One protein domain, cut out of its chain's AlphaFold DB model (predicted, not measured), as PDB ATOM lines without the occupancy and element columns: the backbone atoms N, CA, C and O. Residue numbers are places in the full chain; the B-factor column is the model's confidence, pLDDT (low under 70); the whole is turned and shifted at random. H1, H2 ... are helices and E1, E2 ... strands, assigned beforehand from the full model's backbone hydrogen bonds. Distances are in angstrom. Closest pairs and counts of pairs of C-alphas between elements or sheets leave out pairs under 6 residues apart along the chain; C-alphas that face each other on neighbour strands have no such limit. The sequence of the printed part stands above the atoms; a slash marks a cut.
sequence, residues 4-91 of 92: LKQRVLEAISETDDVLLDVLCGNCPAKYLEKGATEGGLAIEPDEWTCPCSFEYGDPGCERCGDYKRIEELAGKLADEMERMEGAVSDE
ATOM      1  N   LEU A   4     234.663 118.056 170.684       78.69
ATOM      2  CA  LEU A   4     234.230 119.088 169.732       78.69
ATOM      3  C   LEU A   4     234.397 120.479 170.330       78.69
ATOM      4  O   LEU A   4     234.948 121.346 169.663       78.69
ATOM      5  N   LYS A   5     234.003 120.671 171.595       78.50
ATOM      6  CA  LYS A   5     234.188 121.951 172.292       78.50
ATOM      7  C   LYS A   5     235.639 122.407 172.255       78.50
ATOM      8  O   LYS A   5     235.913 123.555 171.923       78.50
ATOM      9  N   GLN A   6     236.563 121.499 172.561       82.69
ATOM     10  CA  GLN A   6     237.988 121.803 172.517       82.69
ATOM     11  C   GLN A   6     238.444 122.202 171.105       82.69
ATOM     12  O   GLN A   6     239.046 123.255 170.955       82.69
ATOM     13  N   ARG A   7     238.078 121.433 170.072       82.44
ATOM     14  CA  ARG A   7     238.442 121.738 168.676       82.44
ATOM     15  C   ARG A   7     237.866 123.063 168.175       82.44
ATOM     16  O   ARG A   7     238.520 123.761 167.416       82.44
ATOM     17  N   VAL A   8     236.645 123.409 168.584       83.69
ATOM     18  CA  VAL A   8     236.014 124.689 168.220       83.69
ATOM     19  C   VAL A   8     236.754 125.857 168.867       83.69
ATOM     20  O   VAL A   8     237.012 126.847 168.195       83.69
ATOM     21  N   LEU A   9     237.127 125.741 170.143       79.94
ATOM     22  CA  LEU A   9     237.899 126.783 170.826       79.94
ATOM     23  C   LEU A   9     239.328 126.901 170.269       79.94
ATOM     24  O   LEU A   9     239.814 128.012 170.089       79.94
ATOM     25  N   GLU A  10     239.973 125.781 169.932       82.69
ATOM     26  CA  GLU A  10     241.280 125.770 169.255       82.69
ATOM     27  C   GLU A  10     241.200 126.464 167.886       82.69
ATOM     28  O   GLU A  10     242.012 127.336 167.598       82.69
ATOM     29  N   ALA A  11     240.164 126.177 167.090       81.81
ATOM     30  CA  ALA A  11     239.953 126.831 165.801       81.81
ATOM     31  C   ALA A  11     239.723 128.348 165.926       81.81
ATOM     32  O   ALA A  11     240.138 129.097 165.049       81.81
ATOM     33  N   ILE A  12     239.081 128.816 167.003       78.75
ATOM     34  CA  ILE A  12     238.917 130.256 167.261       78.75
ATOM     35  C   ILE A  12     240.277 130.908 167.482       78.75
ATOM     36  O   ILE A  12     240.557 131.909 166.826       78.75
ATOM     37  N   SER A  13     241.125 130.312 168.325       74.62
ATOM     38  CA  SER A  13     242.474 130.832 168.574       74.62
ATOM     39  C   SER A  13     243.353 130.783 167.318       74.62
ATOM     40  O   SER A  13     244.063 131.733 167.014       74.62
ATOM     41  N   GLU A  14     243.242 129.739 166.491       80.25
ATOM     42  CA  GLU A  14     243.938 129.680 165.194       80.25
ATOM     43  C   GLU A  14     243.462 130.759 164.198       80.25
ATOM     44  O   GLU A  14     244.164 131.071 163.237       80.25
ATOM     45  N   THR A  15     242.284 131.349 164.425       78.00
ATOM     46  CA  THR A  15     241.737 132.463 163.633       78.00
ATOM     47  C   THR A  15     241.924 133.833 164.284       78.00
ATOM     48  O   THR A  15     241.309 134.801 163.828       78.00
ATOM     49  N   ASP A  16     242.767 133.943 165.314       73.12
ATOM     50  CA  ASP A  16     242.957 135.185 166.069       73.12
ATOM     51  C   ASP A  16     243.335 136.371 165.168       73.12
ATOM     52  O   ASP A  16     242.792 137.455 165.358       73.12
ATOM     53  N   ASP A  17     244.143 136.172 164.118       72.00
ATOM     54  CA  ASP A  17     244.485 137.228 163.147       72.00
ATOM     55  C   ASP A  17     243.250 137.784 162.410       72.00
ATOM     56  O   ASP A  17     243.121 138.987 162.178       72.00
ATOM     57  N   VAL A  18     242.292 136.917 162.071       77.75
ATOM     58  CA  VAL A  18     241.044 137.319 161.403       77.75
ATOM     59  C   VAL A  18     240.114 138.025 162.388       77.75
ATOM     60  O   VAL A  18     239.469 139.017 162.043       77.75
ATOM     61  N   LEU A  19     240.041 137.534 163.626       76.62
ATOM     62  CA  LEU A  19     239.274 138.175 164.693       76.62
ATOM     63  C   LEU A  19     239.842 139.553 165.038       76.62
ATOM     64  O   LEU A  19     239.068 140.496 165.217       76.62
ATOM     65  N   LEU A  20     241.169 139.683 165.054       74.44
ATOM     66  CA  LEU A  20     241.901 140.939 165.171       74.44
ATOM     67  C   LEU A  20     241.468 141.911 164.075       74.44
ATOM     68  O   LEU A  20     241.027 143.008 164.396       74.44
ATOM     69  N   ASP A  21     241.500 141.520 162.805       79.44
ATOM     70  CA  ASP A  21     241.087 142.409 161.715       79.44
ATOM     71  C   ASP A  21     239.622 142.860 161.841       79.44
ATOM     72  O   ASP A  21     239.310 144.046 161.694       79.44
ATOM     73  N   VAL A  22     238.711 141.944 162.178       81.38
ATOM     74  CA  VAL A  22     237.277 142.254 162.300       81.38
ATOM     75  C   VAL A  22     236.988 143.173 163.489       81.38
ATOM     76  O   VAL A  22     236.210 144.124 163.367       81.38
ATOM     77  N   LEU A  23     237.597 142.912 164.647       82.38
ATOM     78  CA  LEU A  23     237.291 143.633 165.885       82.38
ATOM     79  C   LEU A  23     238.125 144.900 166.048       82.38
ATOM     80  O   LEU A  23     237.613 145.921 166.523       82.38
ATOM     81  N   CYS A  24     239.385 144.866 165.618       85.62
ATOM     82  CA  CYS A  24     240.283 146.009 165.676       85.62
ATOM     83  C   CYS A  24     240.120 146.944 164.478       85.62
ATOM     84  O   CYS A  24     240.387 148.136 164.633       85.62
ATOM     85  N   GLY A  25     239.632 146.473 163.323       82.75
ATOM     86  CA  GLY A  25     239.428 147.306 162.133       82.75
ATOM     87  C   GLY A  25     238.548 148.536 162.386       82.75
ATOM     88  O   GLY A  25     238.840 149.613 161.875       82.75
ATOM     89  N   ASN A  26     237.533 148.404 163.248       79.81
ATOM     90  CA  ASN A  26     236.624 149.488 163.653       79.81
ATOM     91  C   ASN A  26     236.623 149.721 165.176       79.81
ATOM     92  O   ASN A  26     235.590 150.038 165.775       79.81
ATOM     93  N   CYS A  27     237.751 149.492 165.849       88.38
ATOM     94  CA  CYS A  27     237.829 149.721 167.290       88.38
ATOM     95  C   CYS A  27     237.779 151.230 167.612       88.38
ATOM     96  O   CYS A  27     238.613 151.970 167.094       88.38
ATOM     97  N   PRO A  28     236.838 151.703 168.458       84.44
ATOM     98  CA  PRO A  28     236.671 153.124 168.755       84.44
ATOM     99  C   PRO A  28     237.855 153.724 169.516       84.44
ATOM    100  O   PRO A  28     238.083 154.924 169.407       84.44
ATOM    101  N   ALA A  29     238.618 152.915 170.256       89.69
ATOM    102  CA  ALA A  29     239.855 153.362 170.883       89.69
ATOM    103  C   ALA A  29     240.988 153.623 169.884       89.69
ATOM    104  O   ALA A  29     241.906 154.372 170.218       89.69
ATOM    105  N   LYS A  30     240.966 153.033 168.677       90.00
ATOM    106  CA  LYS A  30     242.002 153.335 167.684       90.00
ATOM    107  C   LYS A  30     241.918 154.801 167.295       90.00
ATOM    108  O   LYS A  30     240.842 155.342 167.046       90.00
ATOM    109  N   TYR A  31     243.078 155.425 167.202       90.75
ATOM    110  CA  TYR A  31     243.201 156.812 166.797       90.75
ATOM    111  C   TYR A  31     244.182 156.923 165.637       90.75
ATOM    112  O   TYR A  31     245.020 156.048 165.421       90.75
ATOM    113  N   LEU A  32     244.038 157.999 164.868       92.06
ATOM    114  CA  LEU A  32     244.974 158.325 163.807       92.06
ATOM    115  C   LEU A  32     246.145 159.088 164.421       92.06
ATOM    116  O   LEU A  32     245.993 160.233 164.859       92.06
ATOM    117  N   GLU A  33     247.297 158.443 164.472       93.38
ATOM    118  CA  GLU A  33     248.566 159.064 164.795       93.38
ATOM    119  C   GLU A  33     249.082 159.773 163.547       93.38
ATOM    120  O   GLU A  33     249.257 159.165 162.494       93.38
ATOM    121  N   LYS A  34     249.236 161.095 163.642       93.38
ATOM    122  CA  LYS A  34     249.661 161.898 162.498       93.38
ATOM    123  C   LYS A  34     251.167 161.810 162.325       93.38
ATOM    124  O   LYS A  34     251.894 162.068 163.285       93.38
ATOM    125  N   GLY A  35     251.599 161.536 161.101       93.00
ATOM    126  CA  GLY A  35     253.014 161.508 160.755       93.00
ATOM    127  C   GLY A  35     253.663 162.888 160.869       93.00
ATOM    128  O   GLY A  35     253.000 163.934 160.801       93.00
ATOM    129  N   ALA A  36     254.984 162.913 161.041       94.25
ATOM    130  CA  ALA A  36     255.748 164.149 161.049       94.25
ATOM    131  C   ALA A  36     255.623 164.931 159.726       94.25
ATOM    132  O   ALA A  36     255.536 164.378 158.622       94.25
ATOM    133  N   THR A  37     255.687 166.260 159.841       95.62
ATOM    134  CA  THR A  37     255.752 167.177 158.697       95.62
ATOM    135  C   THR A  37     256.971 168.083 158.792       95.62
ATOM    136  O   THR A  37     257.219 168.662 159.851       95.62
ATOM    137  N   GLU A  38     257.664 168.297 157.678       94.25
ATOM    138  CA  GLU A  38     258.783 169.232 157.569       94.25
ATOM    139  C   GLU A  38     258.491 170.259 156.468       94.25
ATOM    140  O   GLU A  38     258.153 169.914 155.338       94.25
ATOM    141  N   GLY A  39     258.537 171.551 156.807       92.56
ATOM    142  CA  GLY A  39     258.221 172.620 155.848       92.56
ATOM    143  C   GLY A  39     256.787 172.583 155.294       92.56
ATOM    144  O   GLY A  39     256.536 173.119 154.218       92.56
ATOM    145  N   GLY A  40     255.847 171.947 156.004       91.00
ATOM    146  CA  GLY A  40     254.464 171.753 155.551       91.00
ATOM    147  C   GLY A  40     254.264 170.563 154.607       91.00
ATOM    148  O   GLY A  40     253.146 170.348 154.142       91.00
ATOM    149  N   LEU A  41     255.316 169.784 154.336       91.31
ATOM    150  CA  LEU A  41     255.244 168.531 153.592       91.31
ATOM    151  C   LEU A  41     255.231 167.354 154.568       91.31
ATOM    152  O   LEU A  41     256.002 167.334 155.526       91.31
ATOM    153  N   ALA A  42     254.357 166.380 154.321       91.38
ATOM    154  CA  ALA A  42     254.352 165.129 155.070       91.38
ATOM    155  C   ALA A  42     255.621 164.329 154.747       91.38
ATOM    156  O   ALA A  42     255.917 164.096 153.572       91.38
ATOM    157  N   ILE A  43     256.363 163.944 155.785       96.00
ATOM    158  CA  ILE A  43     257.579 163.123 155.674       96.00
ATOM    159  C   ILE A  43     257.386 161.723 156.259       96.00
ATOM    160  O   ILE A  43     258.080 160.796 155.853       96.00
ATOM    161  N   GLU A  44     256.403 161.555 157.140       94.88
ATOM    162  CA  GLU A  44     255.937 160.261 157.627       94.88
ATOM    163  C   GLU A  44     254.443 160.108 157.308       94.88
ATOM    164  O   GLU A  44     253.722 161.113 157.242       94.88
ATOM    165  N   PRO A  45     253.968 158.879 157.057       93.38
ATOM    166  CA  PRO A  45     252.551 158.620 156.861       93.38
ATOM    167  C   PRO A  45     251.774 158.763 158.175       93.38
ATOM    168  O   PRO A  45     252.326 158.605 159.260       93.38
ATOM    169  N   ASP A  46     250.471 159.013 158.065       94.69
ATOM    170  CA  ASP A  46     249.565 158.836 159.198       94.69
ATOM    171  C   ASP A  46     249.337 157.333 159.442       94.69
ATOM    172  O   ASP A  46     249.142 156.567 158.492       94.69
ATOM    173  N   GLU A  47     249.299 156.916 160.707       92.25
ATOM    174  CA  GLU A  47     249.126 155.517 161.112       92.25
ATOM    175  C   GLU A  47     247.931 155.340 162.058       92.25
ATOM    176  O   GLU A  47     247.669 156.148 162.947       92.25
ATOM    177  N   TRP A  48     247.160 154.269 161.863       89.62
ATOM    178  CA  TRP A  48     246.054 153.924 162.758       89.62
ATOM    179  C   TRP A  48     246.559 153.098 163.937       89.62
ATOM    180  O   TRP A  48     246.637 151.867 163.857       89.62
ATOM    181  N   THR A  49     246.820 153.776 165.045       88.88
ATOM    182  CA  THR A  49     247.453 153.198 166.229       88.88
ATOM    183  C   THR A  49     246.418 152.662 167.215       88.88
ATOM    184  O   THR A  49     245.377 153.273 167.479       88.88
ATOM    185  N   CYS A  50     246.699 151.481 167.770       88.81
ATOM    186  CA  CYS A  50     245.988 150.967 168.932       88.81
ATOM    187  C   CYS A  50     246.600 151.596 170.197       88.81
ATOM    188  O   CYS A  50     247.795 151.413 170.420       88.81
ATOM    189  N   PRO A  51     245.834 152.310 171.048       86.00
ATOM    190  CA  PRO A  51     246.373 152.871 172.295       86.00
ATOM    191  C   PRO A  51     246.735 151.792 173.321       86.00
ATOM    192  O   PRO A  51     247.397 152.066 174.321       86.00
ATOM    193  N   CYS A  52     246.241 150.575 173.118       85.62
ATOM    194  CA  CYS A  52     246.476 149.438 173.981       85.62
ATOM    195  C   CYS A  52     247.835 148.807 173.660       85.62
ATOM    196  O   CYS A  52     248.071 148.390 172.531       85.62
ATOM    197  N   SER A  53     248.711 148.696 174.658       74.38
ATOM    198  CA  SER A  53     250.072 148.157 174.511       74.38
ATOM    199  C   SER A  53     250.179 146.643 174.746       74.38
ATOM    200  O   SER A  53     251.259 146.152 175.066       74.38
ATOM    201  N   PHE A  54     249.064 145.922 174.709       79.25
ATOM    202  CA  PHE A  54     248.963 144.497 175.039       79.25
ATOM    203  C   PHE A  54     248.164 143.766 173.948       79.25
ATOM    204  O   PHE A  54     247.667 144.400 173.011       79.25
ATOM    205  N   GLU A  55     248.035 142.449 174.067       76.94
ATOM    206  CA  GLU A  55     247.446 141.608 173.028       76.94
ATOM    207  C   GLU A  55     245.914 141.634 173.048       76.94
ATOM    208  O   GLU A  55     245.242 142.034 174.005       76.94
ATOM    209  N   TYR A  56     245.324 141.228 171.933       72.94
ATOM    210  CA  TYR A  56     243.883 141.068 171.853       72.94
ATOM    211  C   TYR A  56     243.418 139.961 172.821       72.94
ATOM    212  O   TYR A  56     244.061 138.928 172.954       72.94
ATOM    213  N   GLY A  57     242.322 140.205 173.549       76.25
ATOM    214  CA  GLY A  57     241.845 139.319 174.622       76.25
ATOM    215  C   GLY A  57     242.383 139.652 176.022       76.25
ATOM    216  O   GLY A  57     241.749 139.274 177.014       76.25
ATOM    217  N   ASP A  58     243.451 140.448 176.135       85.12
ATOM    218  CA  ASP A  58     243.982 140.857 177.438       85.12
ATOM    219  C   ASP A  58     243.006 141.761 178.208       85.12
ATOM    220  O   ASP A  58     242.302 142.571 177.601       85.12
ATOM    221  N   PRO A  59     242.978 141.713 179.558       83.75
ATOM    222  CA  PRO A  59     242.035 142.490 180.371       83.75
ATOM    223  C   PRO A  59     242.090 144.005 180.175       83.75
ATOM    224  O   PRO A  59     241.125 144.692 180.502       83.75
ATOM    225  N   GLY A  60     243.209 144.538 179.682       85.12
ATOM    226  CA  GLY A  60     243.314 145.957 179.370       85.12
ATOM    227  C   GLY A  60     242.587 146.350 178.079       85.12
ATOM    228  O   GLY A  60     242.344 147.537 177.868       85.12
ATOM    229  N   CYS A  61     242.280 145.390 177.197       88.69
ATOM    230  CA  CYS A  61     241.752 145.644 175.859       88.69
ATOM    231  C   CYS A  61     240.301 146.096 175.944       88.69
ATOM    232  O   CYS A  61     239.476 145.406 176.543       88.69
ATOM    233  N   GLU A  62     239.943 147.187 175.263       89.38
ATOM    234  CA  GLU A  62     238.541 147.625 175.196       89.38
ATOM    235  C   GLU A  62     237.637 146.552 174.557       89.38
ATOM    236  O   GLU A  62     236.463 146.430 174.899       89.38
ATOM    237  N   ARG A  63     238.206 145.705 173.687       88.12
ATOM    238  CA  ARG A  63     237.516 144.580 173.039       88.12
ATOM    239  C   ARG A  63     237.607 143.255 173.803       88.12
ATOM    240  O   ARG A  63     237.029 142.271 173.355       88.12
ATOM    241  N   CYS A  64     238.256 143.208 174.972       87.81
ATOM    242  CA  CYS A  64     238.373 141.986 175.787       87.81
ATOM    243  C   CYS A  64     237.003 141.368 176.109       87.81
ATOM    244  O   CYS A  64     236.828 140.152 176.066       87.81
ATOM    245  N   GLY A  65     236.012 142.211 176.419       88.69
ATOM    246  CA  GLY A  65     234.651 141.754 176.706       88.69
ATOM    247  C   GLY A  65     233.960 141.132 175.490       88.69
ATOM    248  O   GLY A  65     233.293 140.107 175.627       88.69
ATOM    249  N   ASP A  66     234.157 141.722 174.308       87.75
ATOM    250  CA  ASP A  66     233.624 141.197 173.049       87.75
ATOM    251  C   ASP A  66     234.256 139.833 172.726       87.75
ATOM    252  O   ASP A  66     233.532 138.891 172.399       87.75
ATOM    253  N   TYR A  67     235.574 139.692 172.919       85.56
ATOM    254  CA  TYR A  67     236.284 138.423 172.729       85.56
ATOM    255  C   TYR A  67     235.738 137.307 173.615       85.56
ATOM    256  O   TYR A  67     235.277 136.284 173.114       85.56
ATOM    257  N   LYS A  68     235.698 137.541 174.933       88.06
ATOM    258  CA  LYS A  68     235.201 136.559 175.907       88.06
ATOM    259  C   LYS A  68     233.782 136.118 175.578       88.06
ATOM    260  O   LYS A  68     233.435 134.947 175.704       88.06
ATOM    261  N   ARG A  69     232.949 137.050 175.108       89.62
ATOM    262  CA  ARG A  69     231.586 136.737 174.683       89.62
ATOM    263  C   ARG A  69     231.555 135.831 173.450       89.62
ATOM    264  O   ARG A  69     230.696 134.954 173.390       89.62
ATOM    265  N   ILE A  70     232.443 136.035 172.476       87.44
ATOM    266  CA  ILE A  70     232.565 135.161 171.300       87.44
ATOM    267  C   ILE A  70     232.989 133.755 171.730       87.44
ATOM    268  O   ILE A  70     232.315 132.795 171.358       87.44
ATOM    269  N   GLU A  71     234.025 133.635 172.562       86.19
ATOM    270  CA  GLU A  71     234.489 132.343 173.089       86.19
ATOM    271  C   GLU A  71     233.372 131.603 173.838       86.19
ATOM    272  O   GLU A  71     233.117 130.422 173.595       86.19
ATOM    273  N   GLU A  72     232.640 132.306 174.710       89.81
ATOM    274  CA  GLU A  72     231.505 131.736 175.437       89.81
ATOM    275  C   GLU A  72     230.389 131.255 174.503       89.81
ATOM    276  O   GLU A  72     229.818 130.182 174.715       89.81
ATOM    277  N   LEU A  73     230.032 132.053 173.492       89.81
ATOM    278  CA  LEU A  73     228.976 131.707 172.541       89.81
ATOM    279  C   LEU A  73     229.378 130.525 171.664       89.81
ATOM    280  O   LEU A  73     228.566 129.624 171.456       89.81
ATOM    281  N   ALA A  74     230.618 130.496 171.191       87.62
ATOM    282  CA  ALA A  74     231.118 129.400 170.380       87.62
ATOM    283  C   ALA A  74     231.257 128.105 171.192       87.62
ATOM    284  O   ALA A  74     230.869 127.039 170.719       87.62
ATOM    285  N   GLY A  75     231.705 128.196 172.448       86.50
ATOM    286  CA  GLY A  75     231.727 127.059 173.365       86.50
ATOM    287  C   GLY A  75     230.329 126.492 173.630       86.50
ATOM    288  O   GLY A  75     230.154 125.276 173.611       86.50
ATOM    289  N   LYS A  76     229.318 127.354 173.819       87.69
ATOM    290  CA  LYS A  76     227.912 126.924 173.944       87.69
ATOM    291  C   LYS A  76     227.412 126.257 172.667       87.69
ATOM    292  O   LYS A  76     226.770 125.218 172.749       87.69
ATOM    293  N   LEU A  77     227.712 126.830 171.500       86.88
ATOM    294  CA  LEU A  77     227.333 126.244 170.216       86.88
ATOM    295  C   LEU A  77     227.942 124.848 170.039       86.88
ATOM    296  O   LEU A  77     227.239 123.931 169.627       86.88
ATOM    297  N   ALA A  78     229.212 124.670 170.404       86.06
ATOM    298  CA  ALA A  78     229.867 123.370 170.349       86.06
ATOM    299  C   ALA A  78     229.204 122.341 171.282       86.06
ATOM    300  O   ALA A  78     228.946 121.218 170.855       86.06
ATOM    301  N   ASP A  79     228.865 122.733 172.518       85.56
ATOM    302  CA  ASP A  79     228.151 121.858 173.460       85.56
ATOM    303  C   ASP A  79     226.761 121.444 172.920       85.56
ATOM    304  O   ASP A  79     226.325 120.306 173.105       85.56
ATOM    305  N   GLU A  80     226.045 122.358 172.253       85.94
ATOM    306  CA  GLU A  80     224.755 122.063 171.610       85.94
ATOM    307  C   GLU A  80     224.908 121.102 170.426       85.94
ATOM    308  O   GLU A  80     224.126 120.158 170.299       85.94
ATOM    309  N   MET A  81     225.929 121.297 169.587       83.81
ATOM    310  CA  MET A  81     226.212 120.414 168.454       83.81
ATOM    311  C   MET A  81     226.510 118.985 168.911       83.81
ATOM    312  O   MET A  81     225.946 118.045 168.361       83.81
ATOM    313  N   GLU A  82     227.314 118.808 169.961       83.56
ATOM    314  CA  GLU A  82     227.567 117.474 170.520       83.56
ATOM    315  C   GLU A  82     226.308 116.833 171.097       83.56
ATOM    316  O   GLU A  82     226.106 115.628 170.954       83.56
ATOM    317  N   ARG A  83     225.434 117.620 171.736       81.75
ATOM    318  CA  ARG A  83     224.155 117.103 172.236       81.75
ATOM    319  C   ARG A  83     223.275 116.611 171.091       81.75
ATOM    320  O   ARG A  83     222.640 115.569 171.230       81.75
ATOM    321  N   MET A  84     223.234 117.346 169.980       79.56
ATOM    322  CA  MET A  84     222.500 116.938 168.783       79.56
ATOM    323  C   MET A  84     223.101 115.674 168.161       79.56
ATOM    324  O   MET A  84     222.350 114.764 167.827       79.56
ATOM    325  N   GLU A  85     224.429 115.576 168.051       75.31
ATOM    326  CA  GLU A  85     225.104 114.369 167.554       75.31
ATOM    327  C   GLU A  85     224.823 113.143 168.441       75.31
ATOM    328  O   GLU A  85     224.492 112.078 167.923       75.31
ATOM    329  N   GLY A  86     224.874 113.301 169.769       68.12
ATOM    330  CA  GLY A  86     224.559 112.233 170.722       68.12
ATOM    331  C   GLY A  86     223.092 111.791 170.676       68.12
ATOM    332  O   GLY A  86     222.803 110.596 170.678       68.12
ATOM    333  N   ALA A  87     222.159 112.740 170.554       63.06
ATOM    334  CA  ALA A  87     220.733 112.438 170.423       63.06
ATOM    335  C   ALA A  87     220.411 111.675 169.126       63.06
ATOM    336  O   ALA A  87     219.543 110.810 169.126       63.06
ATOM    337  N   VAL A  88     221.133 111.959 168.039       60.00
ATOM    338  CA  VAL A  88     220.992 111.236 166.764       60.00
ATOM    339  C   VAL A  88     221.587 109.824 166.844       60.00
ATOM    340  O   VAL A  88     221.094 108.921 166.170       60.00
ATOM    341  N   SER A  89     222.621 109.600 167.665       57.94
ATOM    342  CA  SER A  89     223.218 108.267 167.838       57.94
ATOM    343  C   SER A  89     222.409 107.313 168.723       57.94
ATOM    344  O   SER A  89     222.562 106.106 168.573       57.94
ATOM    345  N   ASP A  90     221.547 107.831 169.601       55.84
ATOM    346  CA  ASP A  90     220.713 107.024 170.509       55.84
ATOM    347  C   ASP A  90     219.393 106.539 169.863       55.84
ATOM    348  O   ASP A  90     218.670 105.734 170.452       55.84
ATOM    349  N   GLU A  91     219.066 107.005 168.651       53.38
ATOM    350  CA  GLU A  91     217.852 106.623 167.906       53.38
ATOM    351  C   GLU A  91     218.053 105.446 166.921       53.38
ATOM    352  O   GLU A  91     217.121 105.111 166.182       53.38
TER     353      GLU A  91
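AT A GLANCE: This is residues 4 to 91 of the 92 residues of an uncharacterized protein of Cloacibacillus evryensis DSM 19522 (UniProt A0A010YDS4). The domain is a long, thin rod: at one end the long helix H3 runs beside H1, with H2 following H1 near the rod's middle, and at the other end a slender strand hairpin of E1 and E2 reaches out to a tip around Gly 39. The end of H3 sticks out too, with residues 83 to 91 standing free. The printed part has 88 residues with three named helices and two named strands, in the order H1, H2, E1, E2, H3; the sheet is E1 - E2, antiparallel, and the class is mostly helix. The whole is extended, with a radius of gyration of the C-alphas of 20.1 A and spans of 78 by 20 by 16 A.

IN THESE COORDINATES: H1, residues 4 to 14, begins with C-alpha 4 at (234.230, 119.088, 169.732) and is 15.1 A long. H2, residues 16 to 24, is 11.2 A long. E1 is residues 31 to 33, with C-alpha 31 at (243.201, 156.812, 166.797), and E2 is residues 47 to 49. H3, residues 64 to 89, is 37.8 A long and ends with C-alpha 89 at (223.218, 108.267, 167.838).

HOW THE PARTS SIT: H1 touches residues 71 to 82 of H3, the closest C-alphas being those of Lys 5 and Ala 78, 4.9 A apart. Their lines stand at a shallow tilt of 34 degrees, only just short of steep, and run opposite ways. H1 and H2 meet only through their tight link. H2 and H3 are near each other, with 6 pairs of C-alphas within 10 A. E1 and E2 form a hairpin, with N 33 and O 47 at 2.8 A and N 49 and O 31 at 2.9 A, within hydrogen-bond range. H1 is apart from both strands. In H1, H2 and H3 every O i to N i+4 pair is within hydrogen-bond range.

THE WHOLE: The two C-alphas farthest apart are those of Gly 39 and Glu 91, 78.3 A. The printed part has no cut. The links E1 to E2 and E2 to H3 are long. Residues 86 to 91 have pLDDT under 70.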